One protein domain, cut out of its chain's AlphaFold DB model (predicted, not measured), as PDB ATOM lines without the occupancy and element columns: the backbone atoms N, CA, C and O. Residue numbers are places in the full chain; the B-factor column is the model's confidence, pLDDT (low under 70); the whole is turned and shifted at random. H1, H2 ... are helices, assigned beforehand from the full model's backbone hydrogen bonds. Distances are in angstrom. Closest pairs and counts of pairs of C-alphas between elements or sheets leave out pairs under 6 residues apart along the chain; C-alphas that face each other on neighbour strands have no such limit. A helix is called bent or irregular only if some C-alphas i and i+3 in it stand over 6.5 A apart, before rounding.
ATOM      1  N   PHE A 149     154.462 155.770 277.995       97.81
ATOM      2  CA  PHE A 149     154.022 156.107 279.353       97.81
ATOM      3  C   PHE A 149     152.918 157.175 279.354       97.81
ATOM      4  O   PHE A 149     151.969 157.082 280.132       97.81
ATOM      5  N   THR A 150     152.976 158.150 278.441       97.19
ATOM      6  CA  THR A 150     151.913 159.155 278.278       97.19
ATOM      7  C   THR A 150     150.597 158.488 277.880       97.19
ATOM      8  O   THR A 150     149.580 158.717 278.535       97.19
ATOM      9  N   ALA A 151     150.619 157.604 276.879       96.69
ATOM     10  CA  ALA A 151     149.444 156.847 276.452       96.69
ATOM     11  C   ALA A 151     148.860 155.996 277.595       96.69
ATOM     12  O   ALA A 151     147.644 155.976 277.788       96.69
ATOM     13  N   TYR A 152     149.716 155.359 278.402       96.69
ATOM     14  CA  TYR A 152     149.294 154.649 279.610       96.69
ATOM     15  C   TYR A 152     148.549 155.575 280.587       96.69
ATOM     16  O   TYR A 152     147.406 155.294 280.940       96.69
ATOM     17  N   THR A 153     149.137 156.718 280.965       96.38
ATOM     18  CA  THR A 153     148.503 157.649 281.923       96.38
ATOM     19  C   THR A 153     147.198 158.268 281.413       96.38
ATOM     20  O   THR A 153     146.336 158.615 282.218       96.38
ATOM     21  N   GLN A 154     147.031 158.402 280.094       95.50
ATOM     22  CA  GLN A 154     145.791 158.885 279.481       95.50
ATOM     23  C   GLN A 154     144.681 157.830 279.540       95.50
ATOM     24  O   GLN A 154     143.540 158.160 279.864       95.50
ATOM     25  N   ASN A 155     145.021 156.565 279.283       93.44
ATOM     26  CA  ASN A 155     144.068 155.455 279.296       93.44
ATOM     27  C   ASN A 155     143.726 154.985 280.724       93.44
ATOM     28  O   ASN A 155     142.598 154.566 280.982       93.44
ATOM     29  N   PHE A 156     144.672 155.097 281.661       93.81
ATOM     30  CA  PHE A 156     144.559 154.642 283.050       93.81
ATOM     31  C   PHE A 156     144.890 155.773 284.034       93.81
ATOM     32  O   PHE A 156     145.809 155.668 284.833       93.81
ATOM     33  N   ASN A 157     144.120 156.865 284.012       89.69
ATOM     34  CA  ASN A 157     144.383 158.088 284.799       89.69
ATOM     35  C   ASN A 157     144.460 157.923 286.335       89.69
ATOM     36  O   ASN A 157     144.987 158.796 287.025       89.69
ATOM     37  N   SER A 158     143.922 156.823 286.852       85.56
ATOM     38  CA  SER A 158     143.873 156.425 288.264       85.56
ATOM     39  C   SER A 158     144.399 154.997 288.457       85.56
ATOM     40  O   SER A 158     144.098 154.360 289.464       85.56
ATOM     41  N   GLY A 159     145.147 154.484 287.471       87.25
ATOM     42  CA  GLY A 159     145.823 153.192 287.546       87.25
ATOM     43  C   GLY A 159     146.942 153.188 288.585       87.25
ATOM     44  O   GLY A 159     147.427 154.245 289.007       87.25
ATOM     45  N   ALA A 160     147.364 151.993 288.994       91.25
ATOM     46  CA  ALA A 160     148.352 151.832 290.063       91.25
ATOM     47  C   ALA A 160     149.722 152.448 289.712       91.25
ATOM     48  O   ALA A 160     150.420 152.945 290.595       91.25
ATOM     49  N   HIS A 161     150.076 152.484 288.423       96.06
ATOM     50  CA  HIS A 161     151.408 152.882 287.949       96.06
ATOM     51  C   HIS A 161     151.480 154.327 287.445       96.06
ATOM     52  O   HIS A 161     152.481 154.730 286.861       96.06
ATOM     53  N   VAL A 162     150.445 155.151 287.644       96.19
ATOM     54  CA  VAL A 162     150.412 156.532 287.112       96.19
ATOM     55  C   VAL A 162     151.535 157.401 287.670       96.19
ATOM     56  O   VAL A 162     152.126 158.189 286.929       96.19
ATOM     57  N   ALA A 163     151.825 157.280 288.967       95.81
ATOM     58  CA  ALA A 163     152.904 158.035 289.597       95.81
ATOM     59  C   ALA A 163     154.262 157.642 288.999       95.81
ATOM     60  O   ALA A 163     154.990 158.507 288.514       95.81
ATOM     61  N   GLU A 164     154.541 156.339 288.920       96.75
ATOM     62  CA  GLU A 164     155.779 155.824 288.333       96.75
ATOM     63  C   GLU A 164     155.901 156.185 286.843       96.75
ATOM     64  O   GLU A 164     156.958 156.608 286.382       96.75
ATOM     65  N   ALA A 165     154.810 156.091 286.078       97.62
ATOM     66  CA  ALA A 165     154.780 156.494 284.676       97.62
ATOM     67  C   ALA A 165     155.182 157.966 284.501       97.62
ATOM     68  O   ALA A 165     155.972 158.287 283.615       97.62
ATOM     69  N   ARG A 166     154.676 158.865 285.358       96.19
ATOM     70  CA  ARG A 166     155.021 160.296 285.331       96.19
ATOM     71  C   ARG A 166     156.479 160.549 285.695       96.19
ATOM     72  O   ARG A 166     157.115 161.377 285.047       96.19
ATOM     73  N   GLU A 167     157.017 159.829 286.674       97.75
ATOM     74  CA  GLU A 167     158.442 159.905 287.020       97.75
ATOM     75  C   GLU A 167     159.328 159.443 285.858       97.75
ATOM     76  O   GLU A 167     160.291 160.125 285.506       97.75
ATOM     77  N   ARG A 168     158.967 158.338 285.194       97.75
ATOM     78  CA  ARG A 168     159.688 157.842 284.012       97.75
ATOM     79  C   ARG A 168     159.623 158.818 282.837       97.75
ATOM     80  O   ARG A 168     160.635 159.011 282.170       97.75
ATOM     81  N   ILE A 169     158.476 159.463 282.598       97.81
ATOM     82  CA  ILE A 169     158.349 160.528 281.586       97.81
ATOM     83  C   ILE A 169     159.305 161.677 281.913       97.81
ATOM     84  O   ILE A 169     160.119 162.044 281.071       97.81
ATOM     85  N   ALA A 170     159.266 162.190 283.145       97.62
ATOM     86  CA  ALA A 170     160.125 163.294 283.560       97.62
ATOM     87  C   ALA A 170     161.620 162.951 283.433       97.62
ATOM     88  O   ALA A 170     162.402 163.785 282.982       97.62
ATOM     89  N   ALA A 171     162.017 161.722 283.777       97.00
ATOM     90  CA  ALA A 171     163.394 161.254 283.631       97.00
ATOM     91  C   ALA A 171     163.841 161.162 282.160       97.00
ATOM     92  O   ALA A 171     164.963 161.549 281.833       97.00
ATOM     93  N   LEU A 172     162.967 160.686 281.267       96.94
ATOM     94  CA  LEU A 172     163.247 160.625 279.830       96.94
ATOM     95  C   LEU A 172     163.339 162.026 279.214       96.94
ATOM     96  O   LEU A 172     164.280 162.309 278.475       96.94
ATOM     97  N   ASP A 173     162.419 162.925 279.558       95.19
ATOM     98  CA  ASP A 173     162.436 164.311 279.079       95.19
ATOM     99  C   ASP A 173     163.675 165.068 279.589       95.19
ATOM    100  O   ASP A 173     164.292 165.846 278.857       95.19
ATOM    101  N   GLU A 174     164.078 164.818 280.839       93.56
ATOM    102  CA  GLU A 174     165.334 165.312 281.410       93.56
ATOM    103  C   GLU A 174     166.546 164.829 280.613       93.56
ATOM    104  O   GLU A 174     167.422 165.629 280.282       93.56
ATOM    105  N   GLN A 175     166.595 163.537 280.285       94.56
ATOM    106  CA  GLN A 175     167.680 162.967 279.497       94.56
ATOM    107  C   GLN A 175     167.760 163.616 278.111       94.56
ATOM    108  O   GLN A 175     168.832 164.073 277.717       94.56
ATOM    109  N   VAL A 176     166.630 163.743 277.409       94.69
ATOM    110  CA  VAL A 176     166.571 164.405 276.096       94.69
ATOM    111  C   VAL A 176     167.059 165.850 276.188       94.69
ATOM    112  O   VAL A 176     167.800 166.316 275.320       94.69
ATOM    113  N   ARG A 177     166.692 166.572 277.253       92.00
ATOM    114  CA  ARG A 177     167.157 167.948 277.465       92.00
ATOM    115  C   ARG A 177     168.666 168.016 277.675       92.00
ATOM    116  O   ARG A 177     169.301 168.884 277.082       92.00
ATOM    117  N   LYS A 178     169.233 167.112 278.479       93.38
ATOM    118  CA  LYS A 178     170.684 167.025 278.716       93.38
ATOM    119  C   LYS A 178     171.448 166.682 277.443       93.38
ATOM    120  O   LYS A 178     172.447 167.320 277.143       93.38
ATOM    121  N   GLU A 179     170.962 165.726 276.658       94.94
ATOM    122  CA  GLU A 179     171.575 165.374 275.373       94.94
ATOM    123  C   GLU A 179     171.530 166.547 274.381       94.94
ATOM    124  O   GLU A 179     172.503 166.806 273.669       94.94
ATOM    125  N   ALA A 180     170.423 167.296 274.352       94.94
ATOM    126  CA  ALA A 180     170.303 168.500 273.536       94.94
ATOM    127  C   ALA A 180     171.242 169.629 273.998       94.94
ATOM    128  O   ALA A 180     171.800 170.322 273.143       94.94
ATOM    129  N   ASP A 181     171.415 169.802 275.312       96.19
ATOM    130  CA  ASP A 181     172.364 170.738 275.931       96.19
ATOM    131  C   ASP A 181     173.806 170.393 275.517       96.19
ATOM    132  O   ASP A 181     174.474 171.198 274.868       96.19
ATOM    133  N   GLU A 182     174.238 169.151 275.752       96.75
ATOM    134  CA  GLU A 182     175.573 168.659 275.378       96.75
ATOM    135  C   GLU A 182     175.859 168.802 273.880       96.75
ATOM    136  O   GLU A 182     176.939 169.238 273.471       96.75
ATOM    137  N   LYS A 183     174.883 168.479 273.024       96.50
ATOM    138  CA  LYS A 183     175.037 168.635 271.574       96.50
ATOM    139  C   LYS A 183     175.212 170.102 271.178       96.50
ATOM    140  O   LYS A 183     176.101 170.413 270.385       96.50
ATOM    141  N   ALA A 184     174.374 170.991 271.708       96.62
ATOM    142  CA  ALA A 184     174.455 172.418 271.412       96.62
ATOM    143  C   ALA A 184     175.761 173.028 271.937       96.62
ATOM    144  O   ALA A 184     176.377 173.852 271.261       96.62
ATOM    145  N   TRP A 185     176.216 172.577 273.104       97.94
ATOM    146  CA  TRP A 185     177.510 172.946 273.651       97.94
ATOM    147  C   TRP A 185     178.661 172.500 272.742       97.94
ATOM    148  O   TRP A 185     179.506 173.315 272.369       97.94
ATOM    149  N   ALA A 186     178.664 171.242 272.294       97.88
ATOM    150  CA  ALA A 186     179.679 170.729 271.375       97.88
ATOM    151  C   ALA A 186     179.710 171.497 270.039       97.88
ATOM    152  O   ALA A 186     180.781 171.720 269.472       97.88
ATOM    153  N   GLU A 187     178.551 171.923 269.530       97.12
ATOM    154  CA  GLU A 187     178.449 172.791 268.351       97.12
ATOM    155  C   GLU A 187     179.039 174.185 268.610       97.12
ATOM    156  O   GLU A 187     179.817 174.671 267.786       97.12
ATOM    157  N   ALA A 188     178.745 174.793 269.763       97.94
ATOM    158  CA  ALA A 188     179.298 176.089 270.147       97.94
ATOM    159  C   ALA A 188     180.824 176.038 270.313       97.94
ATOM    160  O   ALA A 188     181.535 176.889 269.777       97.94
ATOM    161  N   VAL A 189     181.342 174.997 270.969       97.88
ATOM    162  CA  VAL A 189     182.784 174.757 271.116       97.88
ATOM    163  C   VAL A 189     183.456 174.543 269.763       97.88
ATOM    164  O   VAL A 189     184.530 175.094 269.533       97.88
ATOM    165  N   ARG A 190     182.832 173.778 268.859       97.75
ATOM    166  CA  ARG A 190     183.356 173.547 267.505       97.75
ATOM    167  C   ARG A 190     183.415 174.836 266.687       97.75
ATOM    168  O   ARG A 190     184.366 175.021 265.936       97.75
ATOM    169  N   ALA A 191     182.404 175.695 266.805       97.31
ATOM    170  CA  ALA A 191     182.384 176.986 266.127       97.31
ATOM    171  C   ALA A 191     183.410 177.957 266.730       97.31
ATOM    172  O   ALA A 191     184.072 178.677 265.990       97.31
ATOM    173  N   GLY A 192     183.544 177.976 268.060       95.75
ATOM    174  CA  GLY A 192     184.528 178.795 268.769       95.75
ATOM    175  C   GLY A 192     184.307 180.306 268.643       95.75
ATOM    176  O   GLY A 192     185.236 181.071 268.872       95.75
ATOM    177  N   THR A 193     183.104 180.751 268.265       96.81
ATOM    178  CA  THR A 193     182.778 182.168 268.046       96.81
ATOM    179  C   THR A 193     181.860 182.718 269.132       96.81
ATOM    180  O   THR A 193     181.082 181.977 269.736       96.81
ATOM    181  N   ALA A 194     181.893 184.040 269.338       95.75
ATOM    182  CA  ALA A 194     181.023 184.704 270.309       95.75
ATOM    183  C   ALA A 194     179.535 184.446 270.007       95.75
ATOM    184  O   ALA A 194     178.792 183.999 270.873       95.75
ATOM    185  N   ALA A 195     179.123 184.575 268.742       96.38
ATOM    186  CA  ALA A 195     177.743 184.313 268.330       96.38
ATOM    187  C   ALA A 195     177.262 182.886 268.661       96.38
ATOM    188  O   ALA A 195     176.098 182.687 269.012       96.38
ATOM    189  N   ALA A 196     178.142 181.883 268.562       97.56
ATOM    190  CA  ALA A 196     177.785 180.503 268.866       97.56
ATOM    191  C   ALA A 196     177.596 180.275 270.376       97.56
ATOM    192  O   ALA A 196     176.612 179.652 270.779       97.56
ATOM    193  N   PHE A 197     178.489 180.817 271.211       97.56
ATOM    194  CA  PHE A 197     178.350 180.742 272.668       97.56
ATOM    195  C   PHE A 197     177.160 181.562 273.186       97.56
ATOM    196  O   PHE A 197     176.447 181.085 274.069       97.56
ATOM    197  N   ASP A 198     176.882 182.734 272.609       96.50
ATOM    198  CA  ASP A 198     175.693 183.531 272.940       96.50
ATOM    199  C   ASP A 198     174.401 182.778 272.622       96.50
ATOM    200  O   ASP A 198     173.506 182.693 273.463       96.50
ATOM    201  N   SER A 199     174.315 182.176 271.432       96.81
ATOM    202  CA  SER A 199     173.168 181.353 271.031       96.81
ATOM    203  C   SER A 199     172.950 180.177 271.991       96.81
ATOM    204  O   SER A 199     171.822 179.915 272.418       96.81
ATOM    205  N   TYR A 200     174.034 179.510 272.403       96.88
ATOM    206  CA  TYR A 200     173.984 178.450 273.408       96.88
ATOM    207  C   TYR A 200     173.433 178.956 274.752       96.88
ATOM    208  O   TYR A 200     172.469 178.386 275.264       96.88
ATOM    209  N   VAL A 201     173.971 180.055 275.294       96.44
ATOM    210  CA  VAL A 201     173.528 180.630 276.580       96.44
ATOM    211  C   VAL A 201     172.072 181.100 276.524       96.44
ATOM    212  O   VAL A 201     171.343 180.937 277.500       96.44
ATOM    213  N   GLN A 202     171.624 181.658 275.398       95.94
ATOM    214  CA  GLN A 202     170.228 182.066 275.214       95.94
ATOM    215  C   GLN A 202     169.278 180.865 275.200       95.94
ATOM    216  O   GLN A 202     168.200 180.922 275.794       95.94
ATOM    217  N   LYS A 203     169.672 179.771 274.541       94.88
ATOM    218  CA  LYS A 203     168.849 178.565 274.418       94.88
ATOM    219  C   LYS A 203     168.847 177.712 275.691       94.88
ATOM    220  O   LYS A 203     167.815 177.137 276.029       94.88
ATOM    221  N   PHE A 204     169.971 177.647 276.401       94.44
ATOM    222  CA  PHE A 204     170.173 176.821 277.592       94.44
ATOM    223  C   PHE A 204     170.589 177.677 278.791       94.44
ATOM    224  O   PHE A 204     171.629 177.443 279.386       94.44
ATOM    225  N   GLY A 205     169.780 178.667 279.185       88.38
ATOM    226  CA  GLY A 205     170.149 179.649 280.223       88.38
ATOM    227  C   GLY A 205     170.482 179.087 281.616       88.38
ATOM    228  O   GLY A 205     171.148 179.764 282.401       88.38
ATOM    229  N   SER A 206     170.065 177.854 281.912       86.25
ATOM    230  CA  SER A 206     170.424 177.087 283.115       86.25
ATOM    231  C   SER A 206     171.112 175.753 282.787       86.25
ATOM    232  O   SER A 206     171.059 174.826 283.594       86.25
ATOM    233  N   GLY A 207     171.678 175.627 281.584       88.81
ATOM    234  CA  GLY A 207     172.418 174.447 281.137       88.81
ATOM    235  C   GLY A 207     173.736 174.265 281.887       88.81
ATOM    236  O   GLY A 207     174.240 175.195 282.528       88.81
ATOM    237  N   ALA A 208     174.308 173.066 281.795       93.19
ATOM    238  CA  ALA A 208     175.519 172.708 282.536       93.19
ATOM    239  C   ALA A 208     176.735 173.573 282.145       93.19
ATOM    240  O   ALA A 208     177.575 173.875 282.994       93.19
ATOM    241  N   HIS A 209     176.798 174.036 280.891       96.50
ATOM    242  CA  HIS A 209     177.966 174.734 280.340       96.50
ATOM    243  C   HIS A 209     177.815 176.257 280.272       96.50
ATOM    244  O   HIS A 209     178.670 176.938 279.716       96.50
ATOM    245  N   VAL A 210     176.762 176.844 280.853       96.38
ATOM    246  CA  VAL A 210     176.523 178.305 280.789       96.38
ATOM    247  C   VAL A 210     177.666 179.108 281.397       96.38
ATOM    248  O   VAL A 210     178.061 180.142 280.854       96.38
TER     249      VAL A 210
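Overview. This is residues 149 to 210 of the 386 residues of an uncharacterized protein of Alphaproteobacteria bacterium 13_2_20CM_2_64_7 (UniProt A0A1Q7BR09). One long helix, H2, makes the length of a thin rod, and a short helix folds back beside it at each end: H1 at the end where H2 begins, H3 at the end where H2 stops. H1 and H3 are far from each other at opposite ends of the rod, and between them residues 170 to 176 of H2 are bare; after H3, residues 204 to 210 make a turned-back tail. The printed part has 62 residues, with three named helices in the order H1, H2, H3 and no named strand, and its class is all helix. The whole is extended, with a radius of gyration of the C-alphas of 16.9 A, and the C-alphas span 51 by 16 by 15 A.

Along the chain. H1 holds residues 149 to 155, beginning at C-alpha 149 at (154.022, 156.107, 279.353), and measures 10.0 A from first to last C-alpha. A short link of 6 residues follows. H2 holds residues 162 to 191, 30 residues, from C-alpha 162 at (150.412, 156.532, 287.112) to C-alpha 191 at (182.384, 176.986, 266.127), a length of 43.4 A. After a tight link of 2 residues comes H3, residues 194 to 203, 14.2 A long, ending at C-alpha 203 at (168.849, 178.565, 274.418).

Arrangement. H2 touches H1 with residues 162 to 169 alone. Their closest C-alphas are those of Phe 149 and Ala 165, 5.4 A apart. H1 and H2 run opposite ways at a steep tilt of 37 degrees, only just past shallow, and form a helical hairpin. H2 touches H3 with residues 184 to 189 alone. The closest C-alphas of H2 and H3 are those of Ala 188 and Ala 196, 4.8 A apart. H2 and H3 run opposite ways at a shallow tilt of 9 degrees and form a second helical hairpin. H1 and H3 are apart. In H1, H2 and H3 every O i to N i+4 pair is within hydrogen-bond range, and no helix is bent or irregular.

Size, cuts and confidence. The two C-alphas farthest apart are those of Ala 160 and Thr 193, at 50.9 A. Residues 155 to 160, residues 170 to 176, which belong to H2, and residues 190 to 195 stand free. The C-alphas of the first and last printed residues, Phe 149 and Val 210, are 31.6 A apart. The printed part has no cut and no long link between its helices. The mean pLDDT of the printed part is 95.3, and no printed residue is under 70.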